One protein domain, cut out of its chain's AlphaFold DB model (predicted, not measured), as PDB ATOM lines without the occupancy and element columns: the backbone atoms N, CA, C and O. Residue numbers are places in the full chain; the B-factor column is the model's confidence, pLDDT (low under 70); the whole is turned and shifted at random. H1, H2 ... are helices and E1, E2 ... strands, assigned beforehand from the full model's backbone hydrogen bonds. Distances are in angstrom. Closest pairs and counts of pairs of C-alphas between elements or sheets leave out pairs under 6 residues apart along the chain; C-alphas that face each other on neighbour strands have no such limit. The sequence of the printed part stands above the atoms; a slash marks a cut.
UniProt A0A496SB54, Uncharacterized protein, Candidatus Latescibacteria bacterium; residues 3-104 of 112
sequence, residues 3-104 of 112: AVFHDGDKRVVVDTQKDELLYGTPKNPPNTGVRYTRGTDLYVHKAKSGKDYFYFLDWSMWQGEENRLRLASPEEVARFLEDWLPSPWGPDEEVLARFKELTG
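Overview. This is residues 3 to 104 of the 112 residues of an uncharacterized protein of Candidatus Latescibacteria bacterium (UniProt A0A496SB54). A strongly twisted sheet of four strands has two helices, H1 and H2, side by side over one face, while the small hairpin of E1 and E2 is partly face to face with the sheet on its other side. The long axis runs from the turn of that hairpin, at Asp 9, to the long loop of residues 24 to 37, at Asn 31. The printed part has 102 residues, with six named strands followed by two named helices; the large sheet has the order E3, E4, E5, E6, all antiparallel, and the class is mixed, helices and strands. The whole is compact, with a radius of gyration of the C-alphas of 14.3 A and spans of 45 by 34 by 21 A.

Arrangement. E3, residues 20 to 23, E4, residues 38 to 46, E5, residues 52 to 60, and E6, residues 68 to 72, form a meander, each strand the antiparallel neighbour of the one before. N 22 and O 42 are 2.9 A apart between E3 and E4, N 41 and O 57 2.9 A between E4 and E5, and N 56 and O 70 2.8 A between E5 and E6, within hydrogen-bond range. H1, residues 74 to 84, and H2, residues 93 to 103, are on the same face, making two layers with the sheet, each at a height over the sheet of 9.8 A. H1 lies over E4 and E5; its closest C-alphas to E5 are those of Pro 74 and Phe 54, 7.0 A apart. H2 lies over E3 and, only just, E4, on which 3 of its C-alphas fall; the closest C-alphas of H2 and E3, Val 95 and Leu 22, are 6.1 A apart. The helices run opposite ways at a shallow tilt of 15 degrees, close but not clearly touching, with Pro 74 and Thr 103 their closest C-alphas at 6.8 A. Every O i to N i+4 pair is within hydrogen-bond range in H1 and H2. E1, residues 3 to 7, and E2, residues 10 to 15, are an antiparallel hairpin, with N 5 and O 12 2.8 A apart. Their sheet and the large one form a sandwich, two sheets face to face, with strands at 46 degrees; the closest C-alphas of E2 and E4, Val 14 and His 45, are 6.1 A apart.

Along the chain. E4 measures 26.2 A from C-alpha 38 to C-alpha 46 and E5 26.0 A from C-alpha 52 to C-alpha 60. E2 spans 16.2 A, H1 15.3 A and H2 15.2 A. E1 begins at C-alpha 3, (31.758, 20.183, -4.129), and H2 ends at C-alpha 103, (23.383, 40.068, 3.073).

Size, cuts and confidence. The C-alphas of Asp 9 and Asn 31, 47.0 A apart, are the two farthest from each other. The link from E3 to E4 is long, with 14 residues. The printed part has no cut, and no printed residue is under 70 in pLDDT.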
ATOM      1  N   ALA A   3      30.499  19.657  -3.611       97.12
ATOM      2  CA  ALA A   3      31.758  20.183  -4.129       97.12
ATOM      3  C   ALA A   3      32.623  20.771  -3.012       97.12
ATOM      4  O   ALA A   3      32.163  21.040  -1.901       97.12
ATOM      5  N   VAL A   4      33.907  20.938  -3.319       97.19
ATOM      6  CA  VAL A   4      34.868  21.609  -2.451       97.19
ATOM      7  C   VAL A   4      35.396  22.825  -3.193       97.19
ATOM      8  O   VAL A   4      35.960  22.685  -4.274       97.19
ATOM      9  N   PHE A   5      35.243  23.990  -2.584       96.50
ATOM     10  CA  PHE A   5      35.810  25.248  -3.043       96.50
ATOM     11  C   PHE A   5      36.835  25.771  -2.036       96.50
ATOM     12  O   PHE A   5      36.934  25.272  -0.910       96.50
ATOM     13  N   HIS A   6      37.591  26.780  -2.454       93.56
ATOM     14  CA  HIS A   6      38.563  27.465  -1.614       93.56
ATOM     15  C   HIS A   6      38.273  28.966  -1.633       93.56
ATOM     16  O   HIS A   6      38.144  29.552  -2.706       93.56
ATOM     17  N   ASP A   7      38.152  29.555  -0.446       89.44
ATOM     18  CA  ASP A   7      38.051  30.997  -0.214       89.44
ATOM     19  C   ASP A   7      39.302  31.431   0.561       89.44
ATOM     20  O   ASP A   7      39.383  31.294   1.787       89.44
ATOM     21  N   GLY A   8      40.343  31.816  -0.182       89.62
ATOM     22  CA  GLY A   8      41.707  31.906   0.347       89.62
ATOM     23  C   GLY A   8      42.180  30.552   0.890       89.62
ATOM     24  O   GLY A   8      42.032  29.522   0.233       89.62
ATOM     25  N   ASP A   9      42.690  30.539   2.123       89.12
ATOM     26  CA  ASP A   9      43.146  29.314   2.801       89.12
ATOM     27  C   ASP A   9      42.000  28.473   3.391       89.12
ATOM     28  O   ASP A   9      42.219  27.405   3.972       89.12
ATOM     29  N   LYS A  10      40.752  28.948   3.290       89.12
ATOM     30  CA  LYS A  10      39.598  28.258   3.864       89.12
ATOM     31  C   LYS A  10      38.988  27.309   2.849       89.12
ATOM     32  O   LYS A  10      38.578  27.696   1.758       89.12
ATOM     33  N   ARG A  11      38.842  26.053   3.262       94.31
ATOM     34  CA  ARG A  11      38.084  25.048   2.522       94.31
ATOM     35  C   ARG A  11      36.586  25.225   2.774       94.31
ATOM     36  O   ARG A  11      36.139  25.122   3.916       94.31
ATOM     37  N   VAL A  12      35.818  25.391   1.705       95.94
ATOM     38  CA  VAL A  12      34.353  25.478   1.722       95.94
ATOM     39  C   VAL A  12      33.796  24.190   1.126       95.94
ATOM     40  O   VAL A  12      34.163  23.805   0.018       95.94
ATOM     41  N   VAL A  13      32.956  23.471   1.869       97.31
ATOM     42  CA  VAL A  13      32.359  22.210   1.407       97.31
ATOM     43  C   VAL A  13      30.863  22.417   1.292       97.31
ATOM     44  O   VAL A  13      30.183  22.413   2.312       97.31
ATOM     45  N   VAL A  14      30.382  22.554   0.062       98.12
ATOM     46  CA  VAL A  14      28.958  22.749  -0.226       98.12
ATOM     47  C   VAL A  14      28.300  21.428  -0.603       98.12
ATOM     48  O   VAL A  14      28.940  20.563  -1.216       98.12
ATOM     49  N   ASP A  15      27.037  21.256  -0.243       98.19
ATOM     50  CA  ASP A  15      26.270  20.030  -0.430       98.19
ATOM     51  C   ASP A  15      24.775  20.340  -0.582       98.19
ATOM     52  O   ASP A  15      24.084  20.632   0.389       98.19
ATOM     53  N   THR A  16      24.242  20.183  -1.796       98.19
ATOM     54  CA  THR A  16      22.835  20.496  -2.112       98.19
ATOM     55  C   THR A  16      21.815  19.609  -1.386       98.19
ATOM     56  O   THR A  16      20.619  19.810  -1.566       98.19
ATOM     57  N   GLN A  17      22.246  18.573  -0.654       97.75
ATOM     58  CA  GLN A  17      21.365  17.761   0.199       97.75
ATOM     59  C   GLN A  17      21.308  18.254   1.650       97.75
ATOM     60  O   GLN A  17      20.495  17.752   2.424       97.75
ATOM     61  N   LYS A  18      22.202  19.166   2.039       97.62
ATOM     62  CA  LYS A  18      22.358  19.638   3.423       97.62
ATOM     63  C   LYS A  18      22.220  21.144   3.554       97.62
ATOM     64  O   LYS A  18      21.764  21.610   4.591       97.62
ATOM     65  N   ASP A  19      22.665  21.864   2.538       98.44
ATOM     66  CA  ASP A  19      22.624  23.313   2.484       98.44
ATOM     67  C   ASP A  19      21.222  23.801   2.100       98.44
ATOM     68  O   ASP A  19      20.429  23.081   1.485       98.44
ATOM     69  N   GLU A  20      20.922  25.037   2.485       98.12
ATOM     70  CA  GLU A  20      19.622  25.670   2.275       98.12
ATOM     71  C   GLU A  20      19.433  25.978   0.785       98.12
ATOM     72  O   GLU A  20      20.283  26.626   0.175       98.12
ATOM     73  N   LEU A  21      18.331  25.511   0.191       98.50
ATOM     74  CA  LEU A  21      17.895  25.967  -1.129       98.50
ATOM     75  C   LEU A  21      17.183  27.305  -0.941       98.50
ATOM     76  O   LEU A  21      16.097  27.335  -0.370       98.50
ATOM     77  N   LEU A  22      17.791  28.380  -1.431       97.88
ATOM     78  CA  LEU A  22      17.232  29.724  -1.330       97.88
ATOM     79  C   LEU A  22      16.312  30.036  -2.512       97.88
ATOM     80  O   LEU A  22      15.247  30.596  -2.317       97.88
ATOM     81  N   TYR A  23      16.681  29.642  -3.732       98.31
ATOM     82  CA  TYR A  23      15.805  29.770  -4.898       98.31
ATOM     83  C   TYR A  23      15.984  28.584  -5.841       98.31
ATOM     84  O   TYR A  23      17.104  28.246  -6.218       98.31
ATOM     85  N   GLY A  24      14.881  27.949  -6.236       97.38
ATOM     86  CA  GLY A  24      14.881  26.857  -7.205       97.38
ATOM     87  C   GLY A  24      14.298  27.308  -8.536       97.38
ATOM     88  O   GLY A  24      13.131  27.693  -8.593       97.38
ATOM     89  N   THR A  25      15.070  27.191  -9.618       95.12
ATOM     90  CA  THR A  25      14.529  27.416 -10.962       95.12
ATOM     91  C   THR A  25      13.438  26.366 -11.237       95.12
ATOM     92  O   THR A  25      13.637  25.182 -10.929       95.12
ATOM     93  N   PRO A  26      12.288  26.738 -11.834       91.88
ATOM     94  CA  PRO A  26      11.241  25.783 -12.191       91.88
ATOM     95  C   PRO A  26      11.774  24.641 -13.068       91.88
ATOM     96  O   PRO A  26      12.601  24.849 -13.951       91.88
ATOM     97  N   LYS A  27      11.258  23.426 -12.855       91.00
ATOM     98  CA  LYS A  27      11.668  22.210 -13.579       91.00
ATOM     99  C   LYS A  27      10.536  21.734 -14.476       91.00
ATOM    100  O   LYS A  27       9.576  21.146 -13.991       91.00
ATOM    101  N   ASN A  28      10.658  22.011 -15.775       85.06
ATOM    102  CA  ASN A  28       9.679  21.664 -16.811       85.06
ATOM    103  C   ASN A  28       8.197  21.897 -16.405       85.06
ATOM    104  O   ASN A  28       7.391  20.961 -16.447       85.06
ATOM    105  N   PRO A  29       7.811  23.114 -15.977       80.75
ATOM    106  CA  PRO A  29       6.429  23.410 -15.635       80.75
ATOM    107  C   PRO A  29       5.502  23.281 -16.862       80.75
ATOM    108  O   PRO A  29       5.949  23.426 -18.009       80.75
ATOM    109  N   PRO A  30       4.195  23.039 -16.658       79.06
ATOM    110  CA  PRO A  30       3.238  22.874 -17.751       79.06
ATOM    111  C   PRO A  30       3.252  24.043 -18.746       79.06
ATOM    112  O   PRO A  30       3.371  25.200 -18.353       79.06
ATOM    113  N   ASN A  31       3.072  23.746 -20.037       81.50
ATOM    114  CA  ASN A  31       2.976  24.730 -21.131       81.50
ATOM    115  C   ASN A  31       4.225  25.602 -21.369       81.50
ATOM    116  O   ASN A  31       4.120  26.677 -21.954       81.50
ATOM    117  N   THR A  32       5.415  25.153 -20.960       78.94
ATOM    118  CA  THR A  32       6.657  25.945 -21.106       78.94
ATOM    119  C   THR A  32       7.661  25.400 -22.124       78.94
ATOM    120  O   THR A  32       8.696  26.021 -22.384       78.94
ATOM    121  N   GLY A  33       7.336  24.268 -22.754       82.69
ATOM    122  CA  GLY A  33       8.188  23.623 -23.748       82.69
ATOM    123  C   GLY A  33       9.545  23.242 -23.160       82.69
ATOM    124  O   GLY A  33       9.630  22.687 -22.071       82.69
ATOM    125  N   VAL A  34      10.625  23.554 -23.878       80.69
ATOM    126  CA  VAL A  34      11.994  23.215 -23.450       80.69
ATOM    127  C   VAL A  34      12.652  24.286 -22.575       80.69
ATOM    128  O   VAL A  34      13.785  24.089 -22.137       80.69
ATOM    129  N   ARG A  35      11.978  25.414 -22.308       81.56
ATOM    130  CA  ARG A  35      12.579  26.589 -21.646       81.56
ATOM    131  C   ARG A  35      13.179  26.265 -20.276       81.56
ATOM    132  O   ARG A  35      14.220  26.806 -19.932       81.56
ATOM    133  N   TYR A  36      12.555  25.350 -19.542       87.25
ATOM    134  CA  TYR A  36      12.948  24.963 -18.185       87.25
ATOM    135  C   TYR A  36      13.437  23.511 -18.119       87.25
ATOM    136  O   TYR A  36      13.186  22.785 -17.158       87.25
ATOM    137  N   THR A  37      14.110  23.074 -19.187       92.50
ATOM    138  CA  THR A  37      14.888  21.820 -19.217       92.50
ATOM    139  C   THR A  37      16.333  22.025 -18.763       92.50
ATOM    140  O   THR A  37      17.093  21.065 -18.658       92.50
ATOM    141  N   ARG A  38      16.699  23.278 -18.483       94.62
ATOM    142  CA  ARG A  38      17.925  23.719 -17.824       94.62
ATOM    143  C   ARG A  38      17.559  24.820 -16.838       94.62
ATOM    144  O   ARG A  38      16.545  25.495 -17.032       94.62
ATOM    145  N   GLY A  39      18.391  25.024 -15.833       95.31
ATOM    146  CA  GLY A  39      18.171  26.081 -14.860       95.31
ATOM    147  C   GLY A  39      19.324  26.235 -13.893       95.31
ATOM    148  O   GLY A  39      20.288  25.472 -13.933       95.31
ATOM    149  N   THR A  40      19.195  27.230 -13.025       97.75
ATOM    150  CA  THR A  40      20.193  27.548 -12.012       97.75
ATOM    151  C   THR A  40      19.495  27.667 -10.664       97.75
ATOM    152  O   THR A  40      18.693  28.571 -10.444       97.75
ATOM    153  N   ASP A  41      19.784  26.743  -9.758       98.44
ATOM    154  CA  ASP A  41      19.290  26.803  -8.382       98.44
ATOM    155  C   ASP A  41      20.315  27.564  -7.523       98.44
ATOM    156  O   ASP A  41      21.524  27.410  -7.703       98.44
ATOM    157  N   LEU A  42      19.847  28.383  -6.588       98.69
ATOM    158  CA  LEU A  42      20.645  29.161  -5.645       98.69
ATOM    159  C   LEU A  42      20.579  28.524  -4.260       98.69
ATOM    160  O   LEU A  42      19.495  28.311  -3.715       98.69
ATOM    161  N   TYR A  43      21.743  28.284  -3.670       98.75
ATOM    162  CA  TYR A  43      21.888  27.692  -2.348       98.75
ATOM    163  C   TYR A  43      22.735  28.559  -1.414       98.75
ATOM    164  O   TYR A  43      23.574  29.348  -1.859       98.75
ATOM    165  N   VAL A  44      22.553  28.334  -0.110       98.50
ATOM    166  CA  VAL A  44      23.318  28.960   0.972       98.50
ATOM    167  C   VAL A  44      23.942  27.890   1.862       98.50
ATOM    168  O   VAL A  44      23.254  27.080   2.484       98.50
ATOM    169  N   HIS A  45      25.269  27.918   1.954       98.19
ATOM    170  CA  HIS A  45      26.047  27.110   2.883       98.19
ATOM    171  C   HIS A  45      26.473  27.940   4.095       98.19
ATOM    172  O   HIS A  45      27.300  28.849   3.971       98.19
ATOM    173  N   LYS A  46      26.002  27.566   5.286       97.00
ATOM    174  CA  LYS A  46      26.469  28.152   6.547       97.00
ATOM    175  C   LYS A  46      27.701  27.415   7.058       97.00
ATOM    176  O   LYS A  46      27.614  26.300   7.583       97.00
ATOM    177  N   ALA A  47      28.868  28.041   6.946       94.38
ATOM    178  CA  ALA A  47      30.101  27.450   7.448       94.38
ATOM    179  C   ALA A  47      30.118  27.405   8.982       94.38
ATOM    180  O   ALA A  47      29.500  28.217   9.668       94.38
ATOM    181  N   LYS A  48      30.939  26.510   9.549       90.69
ATOM    182  CA  LYS A  48      31.136  26.406  11.009       90.69
ATOM    183  C   LYS A  48      31.607  27.708  11.665       90.69
ATOM    184  O   LYS A  48      31.390  27.894  12.854       90.69
ATOM    185  N   SER A  49      32.259  28.593  10.906       90.31
ATOM    186  CA  SER A  49      32.669  29.918  11.385       90.31
ATOM    187  C   SER A  49      31.515  30.920  11.482       90.31
ATOM    188  O   SER A  49      31.751  32.051  11.884       90.31
ATOM    189  N   GLY A  50      30.306  30.550  11.049       91.25
ATOM    190  CA  GLY A  50      29.151  31.439  10.943       91.25
ATOM    191  C   GLY A  50      29.115  32.292   9.673       91.25
ATOM    192  O   GLY A  50      28.194  33.081   9.534       91.25
ATOM    193  N   LYS A  51      30.086  32.142   8.757       94.25
ATOM    194  CA  LYS A  51      30.065  32.820   7.450       94.25
ATOM    195  C   LYS A  51      29.156  32.051   6.496       94.25
ATOM    196  O   LYS A  51      29.336  30.840   6.349       94.25
ATOM    197  N   ASP A  52      28.268  32.767   5.823       97.25
ATOM    198  CA  ASP A  52      27.426  32.225   4.766       97.25
ATOM    199  C   ASP A  52      28.136  32.311   3.408       97.25
ATOM    200  O   ASP A  52      28.827  33.286   3.096       97.25
ATOM    201  N   TYR A  53      28.008  31.248   2.620       98.06
ATOM    202  CA  TYR A  53      28.537  31.145   1.266       98.06
ATOM    203  C   TYR A  53      27.401  30.834   0.308       98.06
ATOM    204  O   TYR A  53      26.744  29.800   0.436       98.06
ATOM    205  N   PHE A  54      27.218  31.696  -0.684       98.56
ATOM    206  CA  PHE A  54      26.292  31.438  -1.770       98.56
ATOM    207  C   PHE A  54      26.955  30.587  -2.842       98.56
ATOM    208  O   PHE A  54      28.154  30.705  -3.123       98.56
ATOM    209  N   TYR A  55      26.165  29.720  -3.459       98.75
ATOM    210  CA  TYR A  55      26.602  28.979  -4.624       98.75
ATOM    211  C   TYR A  55      25.416  28.596  -5.502       98.75
ATOM    212  O   TYR A  55      24.288  28.432  -5.037       98.75
ATOM    213  N   PHE A  56      25.700  28.435  -6.785       98.75
ATOM    214  CA  PHE A  56      24.732  28.022  -7.780       98.75
ATOM    215  C   PHE A  56      24.904  26.549  -8.133       98.75
ATOM    216  O   PHE A  56      26.031  26.046  -8.198       98.75
ATOM    217  N   LEU A  57      23.784  25.887  -8.401       98.62
ATOM    218  CA  LEU A  57      23.697  24.620  -9.112       98.62
ATOM    219  C   LEU A  57      23.111  24.887 -10.496       98.62
ATOM    220  O   LEU A  57      21.899  25.029 -10.634       98.62
ATOM    221  N   ASP A  58      23.964  24.898 -11.511       97.88
ATOM    222  CA  ASP A  58      23.525  24.868 -12.902       97.88
ATOM    223  C   ASP A  58      23.161  23.414 -13.237       97.88
ATOM    224  O   ASP A  58      23.997  22.513 -13.105       97.88
ATOM    225  N   TRP A  59      21.907  23.160 -13.605       97.19
ATOM    226  CA  TRP A  59      21.387  21.820 -13.870       97.19
ATOM    227  C   TRP A  59      20.809  21.684 -15.278       97.19
ATOM    228  O   TRP A  59      20.327  22.648 -15.875       97.19
ATOM    229  N   SER A  60      20.819  20.451 -15.790       95.38
ATOM    230  CA  SER A  60      20.201  20.088 -17.066       95.38
ATOM    231  C   SER A  60      19.429  18.773 -16.976       95.38
ATOM    232  O   SER A  60      19.798  17.857 -16.243       95.38
ATOM    233  N   MET A  61      18.338  18.682 -17.736       93.75
ATOM    234  CA  MET A  61      17.564  17.454 -17.944       93.75
ATOM    235  C   MET A  61      18.015  16.678 -19.191       93.75
ATOM    236  O   MET A  61      17.499  15.589 -19.452       93.75
ATOM    237  N   TRP A  62      18.937  17.227 -19.986       92.75
ATOM    238  CA  TRP A  62      19.390  16.615 -21.233       92.75
ATOM    239  C   TRP A  62      20.490  15.584 -20.992       92.75
ATOM    240  O   TRP A  62      21.418  15.796 -20.215       92.75
ATOM    241  N   GLN A  63      20.405  14.460 -21.706       90.69
ATOM    242  CA  GLN A  63      21.460  13.453 -21.678       90.69
ATOM    243  C   GLN A  63      22.765  14.036 -22.233       90.69
ATOM    244  O   GLN A  63      22.766  14.663 -23.290       90.69
ATOM    245  N   GLY A  64      23.871  13.794 -21.531       92.62
ATOM    246  CA  GLY A  64      25.199  14.272 -21.922       92.62
ATOM    247  C   GLY A  64      25.551  15.674 -21.423       92.62
ATOM    248  O   GLY A  64      26.683  16.102 -21.628       92.62
ATOM    249  N   GLU A  65      24.638  16.369 -20.741       94.88
ATOM    250  CA  GLU A  65      24.950  17.619 -20.048       94.88
ATOM    251  C   GLU A  65      25.150  17.375 -18.555       94.88
ATOM    252  O   GLU A  65      24.357  16.695 -17.903       94.88
ATOM    253  N   GLU A  66      26.230  17.930 -18.013       94.56
ATOM    254  CA  GLU A  66      26.588  17.758 -16.611       94.56
ATOM    255  C   GLU A  66      26.105  18.933 -15.765       94.56
ATOM    256  O   GLU A  66      26.212  20.099 -16.152       94.56
ATOM    257  N   ASN A  67      25.626  18.617 -14.564       96.75
ATOM    258  CA  ASN A  67      25.335  19.631 -13.563       96.75
ATOM    259  C   ASN A  67      26.642  20.211 -13.016       96.75
ATOM    260  O   ASN A  67      27.621  19.486 -12.815       96.75
ATOM    261  N   ARG A  68      26.647  21.505 -12.697       97.56
ATOM    262  CA  ARG A  68      27.829  22.208 -12.198       97.56
ATOM    263  C   ARG A  68      27.502  23.014 -10.954       97.56
ATOM    264  O   ARG A  68      26.500  23.714 -10.900       97.56
ATOM    265  N   LEU A  69      28.397  22.947  -9.970       98.38
ATOM    266  CA  LEU A  69      28.388  23.845  -8.819       98.38
ATOM    267  C   LEU A  69      29.396  24.977  -9.030       98.38
ATOM    268  O   LEU A  69      30.508  24.730  -9.511       98.38
ATOM    269  N   ARG A  70      29.046  26.197  -8.618       97.69
ATOM    270  CA  ARG A  70      29.958  27.356  -8.597       97.69
ATOM    271  C   ARG A  70      29.651  28.273  -7.415       97.69
ATOM    272  O   ARG A  70      28.483  28.544  -7.163       97.69
ATOM    273  N   LEU A  71      30.682  28.737  -6.703       97.50
ATOM    274  CA  LEU A  71      30.511  29.793  -5.696       97.50
ATOM    275  C   LEU A  71      29.997  31.076  -6.353       97.50
ATOM    276  O   LEU A  71      30.265  31.312  -7.532       97.50
ATOM    277  N   ALA A  72      29.291  31.876  -5.566       98.00
ATOM    278  CA  ALA A  72      28.780  33.173  -5.968       98.00
ATOM    279  C   ALA A  72      29.029  34.209  -4.870       98.00
ATOM    280  O   ALA A  72      28.918  33.904  -3.677       98.00
ATOM    281  N   SER A  73      29.351  35.434  -5.268       97.56
ATOM    282  CA  SER A  73      29.318  36.583  -4.369       97.56
ATOM    283  C   SER A  73      27.872  37.048  -4.133       97.56
ATOM    284  O   SER A  73      27.000  36.781  -4.967       97.56
ATOM    285  N   PRO A  74      27.587  37.772  -3.036       97.94
ATOM    286  CA  PRO A  74      26.280  38.397  -2.827       97.94
ATOM    287  C   PRO A  74      25.809  39.242  -4.022       97.94
ATOM    288  O   PRO A  74      24.643  39.185  -4.387       97.94
ATOM    289  N   GLU A  75      26.712  39.951  -4.701       98.06
ATOM    290  CA  GLU A  75      26.403  40.783  -5.874       98.06
ATOM    291  C   GLU A  75      26.098  39.958  -7.137       98.06
ATOM    292  O   GLU A  75      25.368  40.402  -8.023       98.06
ATOM    293  N   GLU A  76      26.678  38.762  -7.277       98.38
ATOM    294  CA  GLU A  76      26.278  37.812  -8.325       98.38
ATOM    295  C   GLU A  76      24.886  37.240  -8.053       98.38
ATOM    296  O   GLU A  76      24.112  37.049  -8.988       98.38
ATOM    297  N   VAL A  77      24.566  36.992  -6.781       98.44
ATOM    298  CA  VAL A  77      23.243  36.521  -6.363       98.44
ATOM    299  C   VAL A  77      22.182  37.597  -6.547       98.44
ATOM    300  O   VAL A  77      21.137  37.292  -7.110       98.44
ATOM    301  N   ALA A  78      22.459  38.838  -6.141       98.12
ATOM    302  CA  ALA A  78      21.558  39.973  -6.322       98.12
ATOM    303  C   ALA A  78      21.146  40.115  -7.792       98.12
ATOM    304  O   ALA A  78      19.967  39.991  -8.106       98.12
ATOM    305  N   ARG A  79      22.129  40.217  -8.698       97.94
ATOM    306  CA  ARG A  79      21.882  40.315 -10.147       97.94
ATOM    307  C   ARG A  79      21.078  39.140 -10.688       97.94
ATOM    308  O   ARG A  79      20.174  39.326 -11.492       97.94
ATOM    309  N   PHE A  80      21.390  37.925 -10.240       97.69
ATOM    310  CA  PHE A  80      20.628  36.744 -10.630       97.69
ATOM    311  C   PHE A  80      19.163  36.839 -10.183       97.69
ATOM    312  O   PHE A  80      18.271  36.568 -10.979       97.69
ATOM    313  N   LEU A  81      18.901  37.215  -8.928       97.50
ATOM    314  CA  LEU A  81      17.537  37.353  -8.416       97.50
ATOM    315  C   LEU A  81      16.784  38.469  -9.151       97.50
ATOM    316  O   LEU A  81      15.648  38.246  -9.560       97.50
ATOM    317  N   GLU A  82      17.433  39.612  -9.390       96.38
ATOM    318  CA  GLU A  82      16.888  40.741 -10.154       96.38
ATOM    319  C   GLU A  82      16.508  40.351 -11.587       96.38
ATOM    320  O   GLU A  82      15.402  40.655 -12.032       96.38
ATOM    321  N   ASP A  83      17.368  39.607 -12.290       95.31
ATOM    322  CA  ASP A  83      17.085  39.102 -13.640       95.31
ATOM    323  C   ASP A  83      15.855  38.174 -13.667       95.31
ATOM    324  O   ASP A  83      15.145  38.082 -14.676       95.31
ATOM    325  N   TRP A  84      15.589  37.477 -12.558       94.12
ATOM    326  CA  TRP A  84      14.443  36.585 -12.409       94.12
ATOM    327  C   TRP A  84      13.175  37.271 -11.890       94.12
ATOM    328  O   TRP A  84      12.100  36.726 -12.136       94.12
ATOM    329  N   LEU A  85      13.252  38.442 -11.244       94.12
ATOM    330  CA  LEU A  85      12.087  39.162 -10.693       94.12
ATOM    331  C   LEU A  85      10.925  39.327 -11.693       94.12
ATOM    332  O   LEU A  85       9.782  39.079 -11.309       94.12
ATOM    333  N   PRO A  86      11.146  39.678 -12.980       92.44
ATOM    334  CA  PRO A  86      10.046  39.848 -13.932       92.44
ATOM    335  C   PRO A  86       9.377  38.531 -14.360       92.44
ATOM    336  O   PRO A  86       8.381  38.541 -15.087       92.44
ATOM    337  N   SER A  87       9.952  37.380 -13.999       90.25
ATOM    338  CA  SER A  87       9.448  36.064 -14.380       90.25
ATOM    339  C   SER A  87       8.243  35.668 -13.519       90.25
ATOM    340  O   SER A  87       8.277  35.846 -12.306       90.25
ATOM    341  N   PRO A  88       7.220  34.991 -14.078       89.62
ATOM    342  CA  PRO A  88       6.156  34.376 -13.271       89.62
ATOM    343  C   PRO A  88       6.663  33.255 -12.346       89.62
ATOM    344  O   PRO A  88       5.909  32.758 -11.517       89.62
ATOM    345  N   TRP A  89       7.917  32.834 -12.519       90.19
ATOM    346  CA  TRP A  89       8.619  31.887 -11.653       90.19
ATOM    347  C   TRP A  89       9.799  32.541 -10.931       90.19
ATOM    348  O   TRP A  89      10.723  31.837 -10.535       90.19
ATOM    349  N   GLY A  90       9.833  33.873 -10.864       92.50
ATOM    350  CA  GLY A  90      10.864  34.624 -10.160       92.50
ATOM    351  C   GLY A  90      10.882  34.336  -8.657       92.50
ATOM    352  O   GLY A  90      10.034  33.589  -8.160       92.50
ATOM    353  N   PRO A  91      11.865  34.883  -7.928       95.94
ATOM    354  CA  PRO A  91      11.893  34.776  -6.476       95.94
ATOM    355  C   PRO A  91      10.657  35.449  -5.868       95.94
ATOM    356  O   PRO A  91      10.252  36.526  -6.303       95.94
ATOM    357  N   ASP A  92      10.060  34.803  -4.870       95.19
ATOM    358  CA  ASP A  92       8.970  35.380  -4.087       95.19
ATOM    359  C   ASP A  92       9.503  36.249  -2.932       95.19
ATOM    360  O   ASP A  92      10.712  36.386  -2.721       95.19
ATOM    361  N   GLU A  93       8.589  36.857  -2.173       94.94
ATOM    362  CA  GLU A  93       8.941  37.710  -1.035       94.94
ATOM    363  C   GLU A  93       9.753  36.967   0.037       94.94
ATOM    364  O   GLU A  93      10.602  37.586   0.679       94.94
ATOM    365  N   GLU A  94       9.549  35.656   0.221       96.44
ATOM    366  CA  GLU A  94      10.295  34.870   1.210       96.44
ATOM    367  C   GLU A  94      11.761  34.727   0.793       96.44
ATOM    368  O   GLU A  94      12.661  34.951   1.607       96.44
ATOM    369  N   VAL A  95      12.012  34.434  -0.487       97.62
ATOM    370  CA  VAL A  95      13.369  34.375  -1.045       97.62
ATOM    371  C   VAL A  95      14.083  35.718  -0.896       97.62
ATOM    372  O   VAL A  95      15.234  35.765  -0.450       97.62
ATOM    373  N   LEU A  96      13.411  36.818  -1.244       97.62
ATOM    374  CA  LEU A  96      13.998  38.161  -1.201       97.62
ATOM    375  C   LEU A  96      14.255  38.617   0.240       97.62
ATOM    376  O   LEU A  96      15.336  39.126   0.540       97.62
ATOM    377  N   ALA A  97      13.315  38.368   1.156       97.31
ATOM    378  CA  ALA A  97      13.487  38.657   2.576       97.31
ATOM    379  C   ALA A  97      14.645  37.855   3.180       97.31
ATOM    380  O   ALA A  97      15.459  38.405   3.927       97.31
ATOM    381  N   ARG A  98      14.767  36.574   2.817       97.75
ATOM    382  CA  ARG A  98      15.862  35.718   3.274       97.75
ATOM    383  C   ARG A  98      17.212  36.173   2.719       97.75
ATOM    384  O   ARG A  98      18.191  36.221   3.461       97.75
ATOM    385  N   PHE A  99      17.275  36.571   1.450       97.94
ATOM    386  CA  PHE A  99      18.483  37.160   0.868       97.94
ATOM    387  C   PHE A  99      18.886  38.465   1.573       97.94
ATOM    388  O   PHE A  99      20.060  38.637   1.922       97.94
ATOM    389  N   LYS A 100      17.918  39.344   1.865       97.44
ATOM    390  CA  LYS A 100      18.134  40.576   2.633       97.44
ATOM    391  C   LYS A 100      18.633  40.294   4.047       97.44
ATOM    392  O   LYS A 100      19.558  40.958   4.500       97.44
ATOM    393  N   GLU A 101      18.081  39.299   4.740       97.06
ATOM    394  CA  GLU A 101      18.550  38.895   6.075       97.06
ATOM    395  C   GLU A 101      20.025  38.464   6.052       97.06
ATOM    396  O   GLU A 101      20.805  38.855   6.920       97.06
ATOM    397  N   LEU A 102      20.413  37.677   5.046       96.69
ATOM    398  CA  LEU A 102      21.759  37.112   4.932       96.69
ATOM    399  C   LEU A 102      22.819  38.135   4.500       96.69
ATOM    400  O   LEU A 102      23.996  37.966   4.816       96.69
ATOM    401  N   THR A 103      22.430  39.168   3.750       96.44
ATOM    402  CA  THR A 103      23.383  40.068   3.073       96.44
ATOM    403  C   THR A 103      23.242  41.539   3.449       96.44
ATOM    404  O   THR A 103      24.181  42.309   3.252       96.44
ATOM    405  N   GLY A 104      22.086  41.946   3.971       96.12
ATOM    406  CA  GLY A 104      21.700  43.345   4.143       96.12
ATOM    407  C   GLY A 104      21.277  44.054   2.850       96.12
ATOM    408  O   GLY A 104      20.941  45.233   2.913       96.12
TER     409      GLY A 104